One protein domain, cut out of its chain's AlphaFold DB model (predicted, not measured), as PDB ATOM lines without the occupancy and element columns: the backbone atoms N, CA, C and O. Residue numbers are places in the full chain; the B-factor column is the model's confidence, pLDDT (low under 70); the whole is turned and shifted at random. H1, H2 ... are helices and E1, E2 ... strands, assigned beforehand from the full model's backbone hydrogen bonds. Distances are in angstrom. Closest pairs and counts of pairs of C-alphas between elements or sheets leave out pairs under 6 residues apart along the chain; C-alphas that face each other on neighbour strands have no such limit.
ATOM      1  N   LEU A   8      15.870  29.879 -22.537       71.38
ATOM      2  CA  LEU A   8      15.152  30.128 -23.788       71.38
ATOM      3  C   LEU A   8      16.079  30.477 -24.971       71.38
ATOM      4  O   LEU A   8      15.724  30.254 -26.125       71.38
ATOM      5  N   GLU A   9      17.280  31.010 -24.726       80.25
ATOM      6  CA  GLU A   9      18.133  31.517 -25.809       80.25
ATOM      7  C   GLU A   9      18.842  30.417 -26.602       80.25
ATOM      8  O   GLU A   9      18.884  30.520 -27.827       80.25
ATOM      9  N   PHE A  10      19.340  29.348 -25.962       83.50
ATOM     10  CA  PHE A  10      19.973  28.248 -26.714       83.50
ATOM     11  C   PHE A  10      18.941  27.451 -27.526       83.50
ATOM     12  O   PHE A  10      19.252  26.970 -28.611       83.50
ATOM     13  N   ILE A  11      17.699  27.359 -27.039       87.06
ATOM     14  CA  ILE A  11      16.587  26.743 -27.772       87.06
ATOM     15  C   ILE A  11      16.213  27.586 -28.991       87.06
ATOM     16  O   ILE A  11      16.109  27.060 -30.097       87.06
ATOM     17  N   ASN A  12      16.103  28.907 -28.835       90.75
ATOM     18  CA  ASN A  12      15.885  29.805 -29.968       90.75
ATOM     19  C   ASN A  12      17.023  29.733 -31.000       90.75
ATOM     20  O   ASN A  12      16.772  29.810 -32.203       90.75
ATOM     21  N   GLU A  13      18.275  29.607 -30.553       93.00
ATOM     22  CA  GLU A  13      19.432  29.400 -31.431       93.00
ATOM     23  C   GLU A  13      19.338  28.058 -32.173       93.00
ATOM     24  O   GLU A  13      19.521  28.021 -33.391       93.00
ATOM     25  N   LEU A  14      18.965  26.985 -31.470       95.00
ATOM     26  CA  LEU A  14      18.751  25.667 -32.056       95.00
ATOM     27  C   LEU A  14      17.673  25.693 -33.147       95.00
ATOM     28  O   LEU A  14      17.930  25.233 -34.256       95.00
ATOM     29  N   TYR A  15      16.497  26.264 -32.880       95.25
ATOM     30  CA  TYR A  15      15.429  26.333 -33.881       95.25
ATOM     31  C   TYR A  15      15.829  27.153 -35.107       95.25
ATOM     32  O   TYR A  15      15.608  26.714 -36.233       95.25
ATOM     33  N   LYS A  16      16.517  28.287 -34.912       94.62
ATOM     34  CA  LYS A  16      17.085  29.051 -36.034       94.62
ATOM     35  C   LYS A  16      18.053  28.202 -36.857       94.62
ATOM     36  O   LYS A  16      18.043  28.288 -38.082       94.62
ATOM     37  N   LEU A  17      18.892  27.399 -36.205       94.69
ATOM     38  CA  LEU A  17      19.846  26.526 -36.884       94.69
ATOM     39  C   LEU A  17      19.138  25.420 -37.685       94.69
ATOM     40  O   LEU A  17      19.532  25.156 -38.825       94.69
ATOM     41  N   LEU A  18      18.085  24.823 -37.114       94.12
ATOM     42  CA  LEU A  18      17.254  23.789 -37.743       94.12
ATOM     43  C   LEU A  18      16.477  24.326 -38.957       94.12
ATOM     44  O   LEU A  18      16.478  23.690 -40.012       94.12
ATOM     45  N   ASP A  19      15.887  25.518 -38.854       92.88
ATOM     46  CA  ASP A  19      15.089  26.125 -39.930       92.88
ATOM     47  C   ASP A  19      15.933  26.533 -41.148       92.88
ATOM     48  O   ASP A  19      15.443  26.587 -42.275       92.88
ATOM     49  N   GLN A  20      17.227  26.794 -40.958       90.62
ATOM     50  CA  GLN A  20      18.135  27.120 -42.057       90.62
ATOM     51  C   GLN A  20      18.550  25.901 -42.908       90.62
ATOM     52  O   GLN A  20      19.191  26.083 -43.946       90.62
ATOM     53  N   GLY A  21      18.292  24.667 -42.461       86.69
ATOM     54  CA  GLY A  21      18.727  23.458 -43.171       86.69
ATOM     55  C   GLY A  21      20.256  23.310 -43.280       86.69
ATOM     56  O   GLY A  21      21.021  23.900 -42.510       86.69
ATOM     57  N   ASN A  22      20.714  22.531 -44.272       86.38
ATOM     58  CA  ASN A  22      22.137  22.273 -44.572       86.38
ATOM     59  C   ASN A  22      22.945  21.716 -43.386       86.38
ATOM     60  O   ASN A  22      24.097  22.067 -43.156       86.38
ATOM     61  N   TYR A  23      22.341  20.809 -42.628       90.81
ATOM     62  CA  TYR A  23      22.865  20.329 -41.348       90.81
ATOM     63  C   TYR A  23      24.275  19.723 -41.407       90.81
ATOM     64  O   TYR A  23      25.032  19.839 -40.448       90.81
ATOM     65  N   LYS A  24      24.661  19.118 -42.540       87.56
ATOM     66  CA  LYS A  24      25.999  18.528 -42.724       87.56
ATOM     67  C   LYS A  24      27.131  19.546 -42.595       87.56
ATOM     68  O   LYS A  24      28.232  19.166 -42.226       87.56
ATOM     69  N   THR A  25      26.883  20.817 -42.905       90.00
ATOM     70  CA  THR A  25      27.896  21.876 -42.789       90.00
ATOM     71  C   THR A  25      27.860  22.577 -41.432       90.00
ATOM     72  O   THR A  25      28.603  23.530 -41.248       90.00
ATOM     73  N   LYS A  26      26.982  22.144 -40.515       92.38
ATOM     74  CA  LYS A  26      26.649  22.839 -39.259       92.38
ATOM     75  C   LYS A  26      26.837  21.981 -38.006       92.38
ATOM     76  O   LYS A  26      26.254  22.225 -36.949       92.38
ATOM     77  N   THR A  27      27.591  20.896 -38.132       93.31
ATOM     78  CA  THR A  27      27.762  19.905 -37.063       93.31
ATOM     79  C   THR A  27      28.457  20.496 -35.829       93.31
ATOM     80  O   THR A  27      28.112  20.159 -34.696       93.31
ATOM     81  N   SER A  28      29.379  21.440 -36.032       94.62
ATOM     82  CA  SER A  28      30.072  22.178 -34.965       94.62
ATOM     83  C   SER A  28      29.130  23.075 -34.159       94.62
ATOM     84  O   SER A  28      29.263  23.204 -32.940       94.62
ATOM     85  N   GLU A  29      28.147  23.676 -34.817       95.75
ATOM     86  CA  GLU A  29      27.130  24.523 -34.212       95.75
ATOM     87  C   GLU A  29      26.188  23.678 -33.348       95.75
ATOM     88  O   GLU A  29      25.953  24.018 -32.190       95.75
ATOM     89  N   PHE A  30      25.752  22.506 -33.823       95.62
ATOM     90  CA  PHE A  30      24.972  21.571 -33.001       95.62
ATOM     91  C   PHE A  30      25.747  21.069 -31.772       95.62
ATOM     92  O   PHE A  30      25.201  21.020 -30.666       95.62
ATOM     93  N   LYS A  31      27.045  20.767 -31.921       95.00
ATOM     94  CA  LYS A  31      27.932  20.459 -30.783       95.00
ATOM     95  C   LYS A  31      28.005  21.608 -29.782       95.00
ATOM     96  O   LYS A  31      28.019  21.379 -28.568       95.00
ATOM     97  N   THR A  32      28.039  22.837 -30.284       95.12
ATOM     98  CA  THR A  32      28.052  24.045 -29.459       95.12
ATOM     99  C   THR A  32      26.744  24.164 -28.678       95.12
ATOM    100  O   THR A  32      26.801  24.350 -27.466       95.12
ATOM    101  N   ILE A  33      25.587  23.943 -29.311       95.38
ATOM    102  CA  ILE A  33      24.278  23.907 -28.636       95.38
ATOM    103  C   ILE A  33      24.247  22.867 -27.510       95.38
ATOM    104  O   ILE A  33      23.889  23.204 -26.382       95.38
ATOM    105  N   LEU A  34      24.678  21.627 -27.763       94.94
ATOM    106  CA  LEU A  34      24.726  20.585 -26.725       94.94
ATOM    107  C   LEU A  34      25.662  20.961 -25.568       94.94
ATOM    108  O   LEU A  34      25.364  20.688 -24.408       94.94
ATOM    109  N   THR A  35      26.789  21.606 -25.870       94.25
ATOM    110  CA  THR A  35      27.735  22.088 -24.852       94.25
ATOM    111  C   THR A  35      27.127  23.209 -24.014       94.25
ATOM    112  O   THR A  35      27.241  23.189 -22.790       94.25
ATOM    113  N   GLN A  36      26.444  24.162 -24.654       92.25
ATOM    114  CA  GLN A  36      25.727  25.228 -23.962       92.25
ATOM    115  C   GLN A  36      24.596  24.677 -23.087       92.25
ATOM    116  O   GLN A  36      24.427  25.137 -21.965       92.25
ATOM    117  N   MET A  37      23.839  23.687 -23.567       91.81
ATOM    118  CA  MET A  37      22.800  23.031 -22.775       91.81
ATOM    119  C   MET A  37      23.396  22.439 -21.492       91.81
ATOM    120  O   MET A  37      22.924  22.743 -20.403       91.81
ATOM    121  N   LYS A  38      24.470  21.648 -21.601       92.19
ATOM    122  CA  LYS A  38      25.126  21.004 -20.446       92.19
ATOM    123  C   LYS A  38      25.656  21.999 -19.412       92.19
ATOM    124  O   LYS A  38      25.714  21.666 -18.238       92.19
ATOM    125  N   SER A  39      26.081  23.190 -19.834       90.06
ATOM    126  CA  SER A  39      26.600  24.211 -18.914       90.06
ATOM    127  C   SER A  39      25.521  25.119 -18.321       90.06
ATOM    128  O   SER A  39      25.781  25.773 -17.313       90.06
ATOM    129  N   LYS A  40      24.337  25.183 -18.943       85.25
ATOM    130  CA  LYS A  40      23.241  26.088 -18.555       85.25
ATOM    131  C   LYS A  40      22.055  25.383 -17.902       85.25
ATOM    132  O   LYS A  40      21.262  26.051 -17.243       85.25
ATOM    133  N   LEU A  41      21.879  24.083 -18.129       86.00
ATOM    134  CA  LEU A  41      20.860  23.306 -17.437       86.00
ATOM    135  C   LEU A  41      21.325  22.981 -16.020       86.00
ATOM    136  O   LEU A  41      22.440  22.520 -15.799       86.00
ATOM    137  N   ASP A  42      20.426  23.200 -15.075       87.25
ATOM    138  CA  ASP A  42      20.617  22.966 -13.659       87.25
ATOM    139  C   ASP A  42      19.327  22.420 -13.039       87.25
ATOM    140  O   ASP A  42      18.217  22.810 -13.419       87.25
ATOM    141  N   GLY A  43      19.492  21.499 -12.088       88.06
ATOM    142  CA  GLY A  43      18.396  20.913 -11.327       88.06
ATOM    143  C   GLY A  43      17.380  20.126 -12.158       88.06
ATOM    144  O   GLY A  43      17.605  19.741 -13.309       88.06
ATOM    145  N   LEU A  44      16.221  19.907 -11.548       86.06
ATOM    146  CA  LEU A  44      15.047  19.327 -12.181       86.06
ATOM    147  C   LEU A  44      14.001  20.420 -12.402       86.06
ATOM    148  O   LEU A  44      13.618  21.123 -11.469       86.06
ATOM    149  N   THR A  45      13.509  20.570 -13.630       83.81
ATOM    150  CA  THR A  45      12.333  21.401 -13.906       83.81
ATOM    151  C   THR A  45      11.331  20.610 -14.720       83.81
ATOM    152  O   THR A  45      11.626  20.143 -15.819       83.81
ATOM    153  N   ILE A  46      10.138  20.471 -14.162       82.56
ATOM    154  CA  ILE A  46       9.034  19.726 -14.747       82.56
ATOM    155  C   ILE A  46       7.842  20.673 -14.758       82.56
ATOM    156  O   ILE A  46       7.410  21.097 -13.689       82.56
ATOM    157  N   TYR A  53       6.266   6.176 -12.781       83.50
ATOM    158  CA  TYR A  53       7.624   5.885 -12.291       83.50
ATOM    159  C   TYR A  53       8.814   6.278 -13.206       83.50
ATOM    160  O   TYR A  53       9.741   5.474 -13.363       83.50
ATOM    161  N   PRO A  54       8.873   7.491 -13.792       90.56
ATOM    162  CA  PRO A  54      10.088   7.923 -14.473       90.56
ATOM    163  C   PRO A  54      11.243   8.124 -13.485       90.56
ATOM    164  O   PRO A  54      11.056   8.581 -12.356       90.56
ATOM    165  N   THR A  55      12.456   7.810 -13.932       95.19
ATOM    166  CA  THR A  55      13.687   8.123 -13.200       95.19
ATOM    167  C   THR A  55      14.372   9.314 -13.853       95.19
ATOM    168  O   THR A  55      14.668   9.291 -15.048       95.19
ATOM    169  N   PHE A  56      14.660  10.343 -13.057       95.12
ATOM    170  CA  PHE A  56      15.374  11.536 -13.501       95.12
ATOM    171  C   PHE A  56      16.765  11.587 -12.865       95.12
ATOM    172  O   PHE A  56      16.904  11.503 -11.645       95.12
ATOM    173  N   ILE A  57      17.792  11.744 -13.697       96.31
ATOM    174  CA  ILE A  57      19.159  12.062 -13.290       96.31
ATOM    175  C   ILE A  57      19.406  13.506 -13.709       96.31
ATOM    176  O   ILE A  57      19.471  13.819 -14.892       96.31
ATOM    177  N   GLU A  58      19.509  14.409 -12.747       93.38
ATOM    178  CA  GLU A  58      19.640  15.833 -13.043       93.38
ATOM    179  C   GLU A  58      20.919  16.163 -13.851       93.38
ATOM    180  O   GLU A  58      21.947  15.496 -13.699       93.38
ATOM    181  N   PRO A  59      20.886  17.206 -14.702       94.69
ATOM    182  CA  PRO A  59      19.741  18.081 -14.930       94.69
ATOM    183  C   PRO A  59      18.767  17.556 -15.996       94.69
ATOM    184  O   PRO A  59      19.180  17.008 -17.023       94.69
ATOM    185  N   VAL A  60      17.467  17.758 -15.762       94.94
ATOM    186  CA  VAL A  60      16.383  17.398 -16.695       94.94
ATOM    187  C   VAL A  60      15.367  18.531 -16.759       94.94
ATOM    188  O   VAL A  60      14.931  19.045 -15.727       94.94
ATOM    189  N   TYR A  61      14.981  18.905 -17.976       93.44
ATOM    190  CA  TYR A  61      14.013  19.962 -18.233       93.44
ATOM    191  C   TYR A  61      12.903  19.461 -19.155       93.44
ATOM    192  O   TYR A  61      13.179  19.051 -20.284       93.44
ATOM    193  N   LEU A  62      11.663  19.513 -18.672       93.25
ATOM    194  CA  LEU A  62      10.465  19.121 -19.409       93.25
ATOM    195  C   LEU A  62       9.543  20.329 -19.575       93.25
ATOM    196  O   LEU A  62       9.090  20.908 -18.582       93.25
ATOM    197  N   TYR A  63       9.270  20.700 -20.824       91.12
ATOM    198  CA  TYR A  63       8.226  21.668 -21.162       91.12
ATOM    199  C   TYR A  63       6.818  21.080 -20.940       91.12
ATOM    200  O   TYR A  63       6.702  19.933 -20.522       91.12
ATOM    201  N   PRO A  64       5.733  21.852 -21.116       89.62
ATOM    202  CA  PRO A  64       4.373  21.333 -20.966       89.62
ATOM    203  C   PRO A  64       4.009  20.193 -21.936       89.62
ATOM    204  O   PRO A  64       4.602  20.039 -23.004       89.62
ATOM    205  N   ASN A  65       2.954  19.450 -21.585       92.62
ATOM    206  CA  ASN A  65       2.315  18.411 -22.408       92.62
ATOM    207  C   ASN A  65       3.198  17.200 -22.753       92.62
ATOM    208  O   ASN A  65       3.048  16.606 -23.823       92.62
ATOM    209  N   ILE A  66       4.095  16.794 -21.851       95.19
ATOM    210  CA  ILE A  66       4.926  15.605 -22.074       95.19
ATOM    211  C   ILE A  66       4.188  14.350 -21.617       95.19
ATOM    212  O   ILE A  66       3.749  14.241 -20.472       95.19
ATOM    213  N   SER A  67       4.092  13.362 -22.502       95.94
ATOM    214  CA  SER A  67       3.688  12.005 -22.121       95.94
ATOM    215  C   SER A  67       4.931  11.151 -21.913       95.94
ATOM    216  O   SER A  67       5.792  11.094 -22.787       95.94
ATOM    217  N   ILE A  68       5.034  10.474 -20.779       95.88
ATOM    218  CA  ILE A  68       6.162   9.618 -20.425       95.88
ATOM    219  C   ILE A  68       5.639   8.206 -20.174       95.88
ATOM    220  O   ILE A  68       4.807   7.983 -19.301       95.88
ATOM    221  N   GLY A  69       6.112   7.249 -20.963       95.31
ATOM    222  CA  GLY A  69       5.801   5.837 -20.782       95.31
ATOM    223  C   GLY A  69       6.494   5.228 -19.563       95.31
ATOM    224  O   GLY A  69       7.283   5.864 -18.867       95.31
ATOM    225  N   ASP A  70       6.231   3.947 -19.336       93.38
ATOM    226  CA  ASP A  70       6.732   3.249 -18.153       93.38
ATOM    227  C   ASP A  70       8.254   3.075 -18.196       93.38
ATOM    228  O   ASP A  70       8.835   2.767 -19.244       93.38
ATOM    229  N   THR A  71       8.897   3.155 -17.026       94.19
ATOM    230  CA  THR A  71      10.335   2.850 -16.861       94.19
ATOM    231  C   THR A  71      11.232   3.709 -17.765       94.19
ATOM    232  O   THR A  71      12.230   3.242 -18.312       94.19
ATOM    233  N   VAL A  72      10.865   4.974 -17.972       96.94
ATOM    234  CA  VAL A  72      11.699   5.934 -18.706       96.94
ATOM    235  C   VAL A  72      12.807   6.468 -17.799       96.94
ATOM    236  O   VAL A  72      12.564   6.829 -16.646       96.94
ATOM    237  N   LEU A  73      14.021   6.543 -18.341       98.00
ATOM    238  CA  LEU A  73      15.190   7.125 -17.689       98.00
ATOM    239  C   LEU A  73      15.640   8.362 -18.465       98.00
ATOM    240  O   LEU A  73      16.074   8.256 -19.611       98.00
ATOM    241  N   LEU A  74      15.578   9.530 -17.830       98.00
ATOM    242  CA  LEU A  74      16.084  10.770 -18.411       98.00
ATOM    243  C   LEU A  74      17.251  11.284 -17.588       98.00
ATOM    244  O   LEU A  74      17.108  11.521 -16.392       98.00
ATOM    245  N   GLY A  75      18.378  11.519 -18.241       96.50
ATOM    246  CA  GLY A  75      19.499  12.243 -17.679       96.50
ATOM    247  C   GLY A  75      20.853  11.541 -17.792       96.50
ATOM    248  O   GLY A  75      20.930  10.365 -18.151       96.50
ATOM    249  N   PRO A  76      21.940  12.263 -17.469       96.88
ATOM    250  CA  PRO A  76      21.959  13.698 -17.162       96.88
ATOM    251  C   PRO A  76      21.791  14.561 -18.419       96.88
ATOM    252  O   PRO A  76      21.954  14.076 -19.538       96.88
ATOM    253  N   ASN A  77      21.525  15.856 -18.235       96.44
ATOM    254  CA  ASN A  77      21.492  16.881 -19.285       96.44
ATOM    255  C   ASN A  77      20.474  16.584 -20.392       96.44
ATOM    256  O   ASN A  77      20.838  16.458 -21.562       96.44
ATOM    257  N   VAL A  78      19.207  16.444 -20.014       97.62
ATOM    258  CA  VAL A  78      18.112  16.212 -20.962       97.62
ATOM    259  C   VAL A  78      17.208  17.431 -21.036       97.62
ATOM    260  O   VAL A  78      16.761  17.949 -20.015       97.62
ATOM    261  N   PHE A  79      16.913  17.858 -22.260       96.44
ATOM    262  CA  PHE A  79      15.891  18.853 -22.553       96.44
ATOM    263  C   PHE A  79      14.825  18.231 -23.452       96.44
ATOM    264  O   PHE A  79      15.153  17.645 -24.485       96.44
ATOM    265  N   ILE A  80      13.559  18.380 -23.078       96.81
ATOM    266  CA  ILE A  80      12.417  17.940 -23.879       96.81
ATOM    267  C   ILE A  80      11.468  19.119 -24.038       96.81
ATOM    268  O   ILE A  80      10.967  19.658 -23.047       96.81
ATOM    269  N   ASP A  81      11.264  19.519 -25.289       95.38
ATOM    270  CA  ASP A  81      10.335  20.576 -25.665       95.38
ATOM    271  C   ASP A  81       8.878  20.080 -25.661       95.38
ATOM    272  O   ASP A  81       8.606  18.892 -25.495       95.38
ATOM    273  N   GLU A  82       7.940  21.000 -25.851       94.56
ATOM    274  CA  GLU A  82       6.500  20.763 -25.777       94.56
ATOM    275  C   GLU A  82       6.006  19.595 -26.640       94.56
ATOM    276  O   GLU A  82       6.540  19.286 -27.713       94.56
ATOM    277  N   ASP A  83       4.897  19.007 -26.193       96.44
ATOM    278  CA  ASP A  83       4.092  18.043 -26.950       96.44
ATOM    279  C   ASP A  83       4.846  16.749 -27.332       96.44
ATOM    280  O   ASP A  83       4.449  16.035 -28.254       96.44
ATOM    281  N   CYS A  84       5.934  16.419 -26.629       98.06
ATOM    282  CA  CYS A  84       6.660  15.170 -26.854       98.06
ATOM    283  C   CYS A  84       6.007  13.971 -26.153       98.06
ATOM    284  O   CYS A  84       5.402  14.079 -25.083       98.06
ATOM    285  N   LYS A  85       6.206  12.781 -26.729       98.38
ATOM    286  CA  LYS A  85       5.764  11.508 -26.144       98.38
ATOM    287  C   LYS A  85       6.913  10.522 -26.091       98.38
ATOM    288  O   LYS A  85       7.501  10.201 -27.117       98.38
ATOM    289  N   LEU A  86       7.211  10.008 -24.910       98.25
ATOM    290  CA  LEU A  86       8.241   9.002 -24.718       98.25
ATOM    291  C   LEU A  86       7.606   7.630 -24.549       98.25
ATOM    292  O   LEU A  86       6.813   7.419 -23.637       98.25
ATOM    293  N   GLY A  87       7.970   6.682 -25.402       97.88
ATOM    294  CA  GLY A  87       7.572   5.291 -25.260       97.88
ATOM    295  C   GLY A  87       8.284   4.605 -24.093       97.88
ATOM    296  O   GLY A  87       9.338   5.044 -23.628       97.88
ATOM    297  N   ASN A  88       7.713   3.491 -23.635       96.69
ATOM    298  CA  ASN A  88       8.240   2.725 -22.504       96.69
ATOM    299  C   ASN A  88       9.714   2.343 -22.703       96.69
ATOM    300  O   ASN A  88      10.135   1.997 -23.814       96.69
ATOM    301  N   PHE A  89      10.470   2.323 -21.604       96.88
ATOM    302  CA  PHE A  89      11.896   1.977 -21.585       96.88
ATOM    303  C   PHE A  89      12.777   2.901 -22.443       96.88
ATOM    304  O   PHE A  89      13.815   2.475 -22.952       96.88
ATOM    305  N   THR A  90      12.349   4.149 -22.659       98.38
ATOM    306  CA  THR A  90      13.187   5.161 -23.311       98.38
ATOM    307  C   THR A  90      14.285   5.623 -22.353       98.38
ATOM    308  O   THR A  90      14.015   5.941 -21.196       98.38
ATOM    309  N   GLU A  91      15.520   5.686 -22.846       98.69
ATOM    310  CA  GLU A  91      16.694   6.165 -22.113       98.69
ATOM    311  C   GLU A  91      17.314   7.347 -22.865       98.69
ATOM    312  O   GLU A  91      17.828   7.187 -23.976       98.69
ATOM    313  N   LEU A  92      17.279   8.541 -22.276       98.75
ATOM    314  CA  LEU A  92      17.868   9.743 -22.867       98.75
ATOM    315  C   LEU A  92      18.970  10.277 -21.966       98.75
ATOM    316  O   LEU A  92      18.770  10.432 -20.768       98.75
ATOM    317  N   SER A  93      20.107  10.638 -22.548       98.56
ATOM    318  CA  SER A  93      21.172  11.357 -21.849       98.56
ATOM    319  C   SER A  93      21.823  12.372 -22.778       98.56
ATOM    320  O   SER A  93      21.936  12.152 -23.986       98.56
ATOM    321  N   ASN A  94      22.236  13.513 -22.235       98.00
ATOM    322  CA  ASN A  94      22.921  14.578 -22.964       98.00
ATOM    323  C   ASN A  94      22.185  15.041 -24.227       98.00
ATOM    324  O   ASN A  94      22.837  15.437 -25.188       98.00
ATOM    325  N   SER A  95      20.857  14.947 -24.260       98.56
ATOM    326  CA  SER A  95      20.091  15.044 -25.501       98.56
ATOM    327  C   SER A  95      18.983  16.085 -25.437       98.56
ATOM    328  O   SER A  95      18.419  16.350 -24.376       98.56
ATOM    329  N   ILE A  96      18.666  16.636 -26.608       98.25
ATOM    330  CA  ILE A  96      17.564  17.571 -26.831       98.25
ATOM    331  C   ILE A  96      16.529  16.886 -27.717       98.25
ATOM    332  O   ILE A  96      16.866  16.439 -28.816       98.25
ATOM    333  N   LEU A  97      15.277  16.835 -27.268       98.50
ATOM    334  CA  LEU A  97      14.133  16.549 -28.129       98.50
ATOM    335  C   LEU A  97      13.403  17.858 -28.428       98.50
ATOM    336  O   LEU A  97      12.940  18.522 -27.500       98.50
ATOM    337  N   CYS A  98      13.330  18.231 -29.704       97.94
ATOM    338  CA  CYS A  98      12.526  19.366 -30.151       97.94
ATOM    339  C   CYS A  98      11.028  19.035 -30.111       97.94
ATOM    340  O   CYS A  98      10.626  17.905 -29.838       97.94
ATOM    341  N   LYS A  99      10.201  20.041 -30.399       97.19
ATOM    342  CA  LYS A  99       8.747  19.971 -30.299       97.19
ATOM    343  C   LYS A  99       8.162  18.797 -31.086       97.19
ATOM    344  O   LYS A  99       8.579  18.527 -32.217       97.19
ATOM    345  N   ASN A 100       7.141  18.165 -30.505       97.94
ATOM    346  CA  ASN A 100       6.366  17.098 -31.144       97.94
ATOM    347  C   ASN A 100       7.229  15.895 -31.584       97.94
ATOM    348  O   ASN A 100       7.027  15.310 -32.652       97.94
ATOM    349  N   VAL A 101       8.231  15.540 -30.778       98.69
ATOM    350  CA  VAL A 101       8.992  14.300 -30.958       98.69
ATOM    351  C   VAL A 101       8.294  13.156 -30.235       98.69
ATOM    352  O   VAL A 101       7.941  13.255 -29.060       98.69
ATOM    353  N   GLU A 102       8.149  12.028 -30.925       98.69
ATOM    354  CA  GLU A 102       7.623  10.798 -30.342       98.69
ATOM    355  C   GLU A 102       8.691   9.702 -30.361       98.69
ATOM    356  O   GLU A 102       9.289   9.417 -31.399       98.69
ATOM    357  N   THR A 103       8.924   9.041 -29.231       98.62
ATOM    358  CA  THR A 103       9.704   7.804 -29.182       98.62
ATOM    359  C   THR A 103       8.761   6.617 -29.048       98.62
ATOM    360  O   THR A 103       7.793   6.642 -28.291       98.62
ATOM    361  N   GLN A 104       9.031   5.543 -29.785       98.31
ATOM    362  CA  GLN A 104       8.434   4.249 -29.475       98.31
ATOM    363  C   GLN A 104       9.210   3.568 -28.329       98.31
ATOM    364  O   GLN A 104       9.917   4.216 -27.559       98.31
ATOM    365  N   LYS A 105       9.060   2.251 -28.166       97.81
ATOM    366  CA  LYS A 105       9.649   1.517 -27.039       97.81
ATOM    367  C   LYS A 105      11.158   1.337 -27.208       97.81
ATOM    368  O   LYS A 105      11.634   1.165 -28.328       97.81
ATOM    369  N   LEU A 106      11.895   1.264 -26.098       98.19
ATOM    370  CA  LEU A 106      13.321   0.887 -26.068       98.19
ATOM    371  C   LEU A 106      14.251   1.831 -26.858       98.19
ATOM    372  O   LEU A 106      15.303   1.408 -27.348       98.19
ATOM    373  N   VAL A 107      13.877   3.102 -27.005       98.81
ATOM    374  CA  VAL A 107      14.720   4.108 -27.664       98.81
ATOM    375  C   VAL A 107      15.850   4.538 -26.734       98.81
ATOM    376  O   VAL A 107      15.608   4.823 -25.564       98.81
ATOM    377  N   LYS A 108      17.085   4.609 -27.246       98.88
ATOM    378  CA  LYS A 108      18.253   5.069 -26.476       98.88
ATOM    379  C   LYS A 108      19.014   6.159 -27.210       98.88
ATOM    380  O   LYS A 108      19.533   5.912 -28.299       98.88
ATOM    381  N   LEU A 109      19.120   7.337 -26.608       98.88
ATOM    382  CA  LEU A 109      19.872   8.460 -27.166       98.88
ATOM    383  C   LEU A 109      20.943   8.935 -26.186       98.88
ATOM    384  O   LEU A 109      20.664   9.154 -25.005       98.88
ATOM    385  N   ASN A 110      22.154   9.146 -26.696       98.69
ATOM    386  CA  ASN A 110      23.222   9.815 -25.961       98.69
ATOM    387  C   ASN A 110      23.819  10.944 -26.802       98.69
ATOM    388  O   ASN A 110      24.299  10.720 -27.908       98.69
ATOM    389  N   ASN A 111      23.850  12.161 -26.268       98.38
ATOM    390  CA  ASN A 111      24.468  13.298 -26.949       98.38
ATOM    391  C   ASN A 111      23.848  13.582 -28.335       98.38
ATOM    392  O   ASN A 111      24.559  13.795 -29.320       98.38
ATOM    393  N   CYS A 112      22.515  13.546 -28.416       98.75
ATOM    394  CA  CYS A 112      21.761  13.733 -29.651       98.75
ATOM    395  C   CYS A 112      20.899  14.995 -29.625       98.75
ATOM    396  O   CYS A 112      20.450  15.455 -28.579       98.75
ATOM    397  N   ILE A 113      20.596  15.506 -30.812       98.62
ATOM    398  CA  ILE A 113      19.497  16.449 -31.025       98.62
ATOM    399  C   ILE A 113      18.490  15.749 -31.926       98.62
ATOM    400  O   ILE A 113      18.885  15.166 -32.933       98.62
ATOM    401  N   VAL A 114      17.208  15.789 -31.583       98.69
ATOM    402  CA  VAL A 114      16.132  15.272 -32.433       98.69
ATOM    403  C   VAL A 114      15.300  16.450 -32.912       98.69
ATOM    404  O   VAL A 114      14.780  17.203 -32.096       98.69
ATOM    405  N   ASP A 115      15.226  16.613 -34.230       97.94
ATOM    406  CA  ASP A 115      14.478  17.676 -34.902       97.94
ATOM    407  C   ASP A 115      12.965  17.570 -34.633       97.94
ATOM    408  O   ASP A 115      12.475  16.537 -34.174       97.94
ATOM    409  N   LYS A 116      12.223  18.639 -34.925       97.19
ATOM    410  CA  LYS A 116      10.769  18.687 -34.732       97.19
ATOM    411  C   LYS A 116      10.044  17.638 -35.578       97.19
ATOM    412  O   LYS A 116      10.484  17.281 -36.675       97.19
ATOM    413  N   ASP A 117       8.900  17.176 -35.081       97.56
ATOM    414  CA  ASP A 117       7.995  16.267 -35.803       97.56
ATOM    415  C   ASP A 117       8.647  14.928 -36.216       97.56
ATOM    416  O   ASP A 117       8.356  14.352 -37.280       97.56
ATOM    417  N   ILE A 118       9.577  14.435 -35.394       98.38
ATOM    418  CA  ILE A 118      10.260  13.155 -35.593       98.38
ATOM    419  C   ILE A 118       9.613  12.069 -34.739       98.38
ATOM    420  O   ILE A 118       9.455  12.210 -33.532       98.38
ATOM    421  N   VAL A 119       9.331  10.931 -35.377       98.50
ATOM    422  CA  VAL A 119       8.945   9.695 -34.696       98.50
ATOM    423  C   VAL A 119      10.127   8.731 -34.739       98.50
ATOM    424  O   VAL A 119      10.543   8.293 -35.816       98.50
ATOM    425  N   LEU A 120      10.680   8.402 -33.574       98.69
ATOM    426  CA  LEU A 120      11.749   7.420 -33.427       98.69
ATOM    427  C   LEU A 120      11.144   6.014 -33.290       98.69
ATOM    428  O   LEU A 120      10.349   5.783 -32.376       98.69
ATOM    429  N   PRO A 121      11.497   5.064 -34.175       98.44
ATOM    430  CA  PRO A 121      10.947   3.714 -34.132       98.44
ATOM    431  C   PRO A 121      11.442   2.937 -32.908       98.44
ATOM    432  O   PRO A 121      12.404   3.332 -32.246       98.44
ATOM    433  N   SER A 122      10.790   1.810 -32.614       98.56
ATOM    434  CA  SER A 122      11.182   0.964 -31.484       98.56
ATOM    435  C   SER A 122      12.636   0.507 -31.623       98.56
ATOM    436  O   SER A 122      13.108   0.264 -32.732       98.56
ATOM    437  N   GLU A 123      13.341   0.407 -30.497       98.25
ATOM    438  CA  GLU A 123      14.760   0.023 -30.424       98.25
ATOM    439  C   GLU A 123      15.727   0.978 -31.148       98.25
ATOM    440  O   GLU A 123      16.901   0.648 -31.339       98.25
ATOM    441  N   PHE A 124      15.276   2.175 -31.542       98.62
ATOM    442  CA  PHE A 124      16.152   3.160 -32.164       98.62
ATOM    443  C   PHE A 124      17.247   3.598 -31.192       98.62
ATOM    444  O   PHE A 124      16.979   4.072 -30.087       98.62
ATOM    445  N   LYS A 125      18.500   3.473 -31.632       98.56
ATOM    446  CA  LYS A 125      19.675   3.900 -30.874       98.56
ATOM    447  C   LYS A 125      20.471   4.902 -31.675       98.56
ATOM    448  O   LYS A 125      20.718   4.676 -32.865       98.56
ATOM    449  N   ALA A 126      20.886   5.988 -31.044       98.38
ATOM    450  CA  ALA A 126      21.769   6.955 -31.670       98.38
ATOM    451  C   ALA A 126      22.683   7.615 -30.647       98.38
ATOM    452  O   ALA A 126      22.343   7.737 -29.470       98.38
ATOM    453  N   GLU A 127      23.846   8.029 -31.129       98.44
ATOM    454  CA  GLU A 127      24.829   8.728 -30.331       98.44
ATOM    455  C   GLU A 127      25.521   9.796 -31.182       98.44
ATOM    456  O   GLU A 127      25.766   9.565 -32.367       98.44
ATOM    457  N   ASN A 128      25.827  10.952 -30.587       98.06
ATOM    458  CA  ASN A 128      26.613  12.027 -31.213       98.06
ATOM    459  C   ASN A 128      26.067  12.497 -32.576       98.06
ATOM    460  O   ASN A 128      26.822  12.648 -33.537       98.06
ATOM    461  N   CYS A 129      24.754  12.714 -32.691       98.06
ATOM    462  CA  CYS A 129      24.157  13.083 -33.976       98.06
ATOM    463  C   CYS A 129      22.905  13.958 -33.876       98.06
ATOM    464  O   CYS A 129      22.185  13.939 -32.875       98.06
ATOM    465  N   LEU A 130      22.595  14.643 -34.978       98.31
ATOM    466  CA  LEU A 130      21.270  15.181 -35.268       98.31
ATOM    467  C   LEU A 130      20.443  14.056 -35.872       98.31
ATOM    468  O   LEU A 130      20.861  13.436 -36.851       98.31
ATOM    469  N   VAL A 131      19.255  13.830 -35.334       98.31
ATOM    470  CA  VAL A 131      18.236  12.982 -35.939       98.31
ATOM    471  C   VAL A 131      17.187  13.885 -36.577       98.31
ATOM    472  O   VAL A 131      16.567  14.693 -35.897       98.31
ATOM    473  N   THR A 132      17.008  13.768 -37.888       97.19
ATOM    474  CA  THR A 132      16.098  14.610 -38.686       97.19
ATOM    475  C   THR A 132      15.512  13.788 -39.843       97.19
ATOM    476  O   THR A 132      15.672  12.565 -39.885       97.19
ATOM    477  N   LYS A 133      14.836  14.427 -40.799       94.38
ATOM    478  CA  LYS A 133      14.414  13.825 -42.067       94.38
ATOM    479  C   LYS A 133      15.350  14.260 -43.194       94.38
ATOM    480  O   LYS A 133      15.788  15.403 -43.259       94.38
ATOM    481  N   ASN A 134      15.664  13.344 -44.104       91.00
ATOM    482  CA  ASN A 134      16.319  13.700 -45.361       91.00
ATOM    483  C   ASN A 134      15.319  14.318 -46.355       91.00
ATOM    484  O   ASN A 134      14.120  14.377 -46.097       91.00
ATOM    485  N   GLU A 135      15.804  14.715 -47.532       87.81
ATOM    486  CA  GLU A 135      14.992  15.300 -48.614       87.81
ATOM    487  C   GLU A 135      13.813  14.419 -49.062       87.81
ATOM    488  O   GLU A 135      12.848  14.911 -49.637       87.81
ATOM    489  N   LYS A 136      13.872  13.108 -48.791       90.56
ATOM    490  CA  LYS A 136      12.809  12.143 -49.103       90.56
ATOM    491  C   LYS A 136      11.829  11.941 -47.941       90.56
ATOM    492  O   LYS A 136      10.973  11.069 -48.026       90.56
ATOM    493  N   GLY A 137      11.978  12.690 -46.847       90.25
ATOM    494  CA  GLY A 137      11.165  12.562 -45.638       90.25
ATOM    495  C   GLY A 137      11.536  11.375 -44.744       90.25
ATOM    496  O   GLY A 137      10.870  11.148 -43.737       90.25
ATOM    497  N   ASN A 138      12.589  10.621 -45.076       93.44
ATOM    498  CA  ASN A 138      13.010   9.462 -44.291       93.44
ATOM    499  C   ASN A 138      13.907   9.890 -43.134       93.44
ATOM    500  O   ASN A 138      14.733  10.790 -43.295       93.44
ATOM    501  N   LEU A 139      13.802   9.181 -42.011       96.44
ATOM    502  CA  LEU A 139      14.663   9.381 -40.851       96.44
ATOM    503  C   LEU A 139      16.145   9.296 -41.252       96.44
ATOM    504  O   LEU A 139      16.569   8.367 -41.941       96.44
ATOM    505  N   ALA A 140      16.927  10.273 -40.814       95.88
ATOM    506  CA  ALA A 140      18.337  10.413 -41.118       95.88
ATOM    507  C   ALA A 140      19.111  10.811 -39.863       95.88
ATOM    508  O   ALA A 140      18.611  11.547 -39.013       95.88
ATOM    509  N   LYS A 141      20.353  10.332 -39.781       97.19
ATOM    510  CA  LYS A 141      21.319  10.716 -38.754       97.19
ATOM    511  C   LYS A 141      22.421  11.538 -39.398       97.19
ATOM    512  O   LYS A 141      22.932  11.165 -40.454       97.19
ATOM    513  N   ILE A 142      22.778  12.642 -38.763       96.12
ATOM    514  CA  ILE A 142      23.890  13.493 -39.167       96.12
ATOM    515  C   ILE A 142      24.831  13.534 -37.982       96.12
ATOM    516  O   ILE A 142      24.557  14.193 -36.984       96.12
ATOM    517  N   GLU A 143      25.882  12.733 -38.078       94.81
ATOM    518  CA  GLU A 143      26.897  12.606 -37.041       94.81
ATOM    519  C   GLU A 143      27.670  13.913 -36.898       94.81
ATOM    520  O   GLU A 143      27.870  14.641 -37.879       94.81
ATOM    521  N   PHE A 144      28.081  14.207 -35.669       88.00
ATOM    522  CA  PHE A 144      28.858  15.392 -35.361       88.00
ATOM    523  C   PHE A 144      30.273  15.053 -34.933       88.00
ATOM    524  O   PHE A 144      30.466  14.343 -33.920       88.00
TER     525      PHE A 144
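What this domain is: This is residues 8 to 46 and 53 to 144 of the 144 residues of the protein "Putative UDP-3-O-(3-hydroxymyristoyl)glucosamine N-acyltransferase" of Candidatus Lokiarchaeota archaeon (UniProt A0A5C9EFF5). The chain winds in stacked turns, a small three-sided solenoid: E1, E2 and E4 lie in a row on one side, E5, E6 and E7 on another, and E3 with short paired stretches on the third. The helical hairpin H1 and H2 runs along the outside of the stack, and the strand hairpin E8 and E9 closes one end. The printed part has 131 residues, with two named helices followed by nine named strands; the sheets E1 E2 E4 and E5 E6 E7 are parallel in those orders, and E8 E9 is antiparallel. The class is mixed, helices and strands, with 57 residues, under half, in named elements. The whole is compact, with a radius of gyration of the C-alphas of 13.4 A and spans of 40 by 31 by 23 A.

Where its parts are: H1, residues 8 to 19, begins at C-alpha 8 (15.152, 30.128, -23.788) and is 16.6 A long. H2, residues 27 to 40, measures 20.0 A. Three-residue strands follow: E1, 44 to 46; E2, 60 to 62, beginning at C-alpha 60 (16.383, 17.398, -16.695); E3, 66 to 68; E4, 78 to 80; E5, 91 to 93; E6, 108 to 110; and E7, 125 to 127, with lengths from 6.3 A for E3 to 7.1 A for E7. E8, residues 129 to 133, is 12.7 A long, and E9, residues 139 to 143, is 13.2 A long and ends at C-alpha 143 (26.897, 12.606, -37.041).

How they stand to each other: H1 touches H2 with residues 10 to 14 alone, the closest C-alphas being those of Phe 10 and Ile 33, 6.4 A apart; this hairpin has a shallow tilt of 16 degrees, opposite ways. In both helices every O i to N i+4 pair is within hydrogen-bond range. H2 is on the sheet E1 E2 E4 but only grazes it, with residues 34 to 38. Between the parallel neighbours E1 and E2, N 45 and O 60 are within hydrogen-bond range at 3.0 A, and between the parallel neighbours E2 and E4, N 61 and O 78 are within hydrogen-bond range at 2.9 A. E3 pairs with no named strand, but its residues 67 to 68 pair with 85 to 86, parallel. N 93 and O 109 of E5 and E6 are 2.9 A apart, and N 110 and O 126 of E6 and E7 3.1 A. Residues 113 to 114 pair, parallel, with 130 to 131 of E8. In the hairpin E8 and E9, N 130 and O 142 are 2.8 A apart.

The domain as a whole: The C-alphas farthest apart are those of Thr 25 and Tyr 53, 40.0 A. Residues 47 to 52 are not printed, and C-alphas 46 and 53 are 14.1 A apart across this cut. The links E5 to E6 and E6 to E7 are long, 14 residues each. The mean pLDDT of the printed part is 94.5, and no printed residue is under 70.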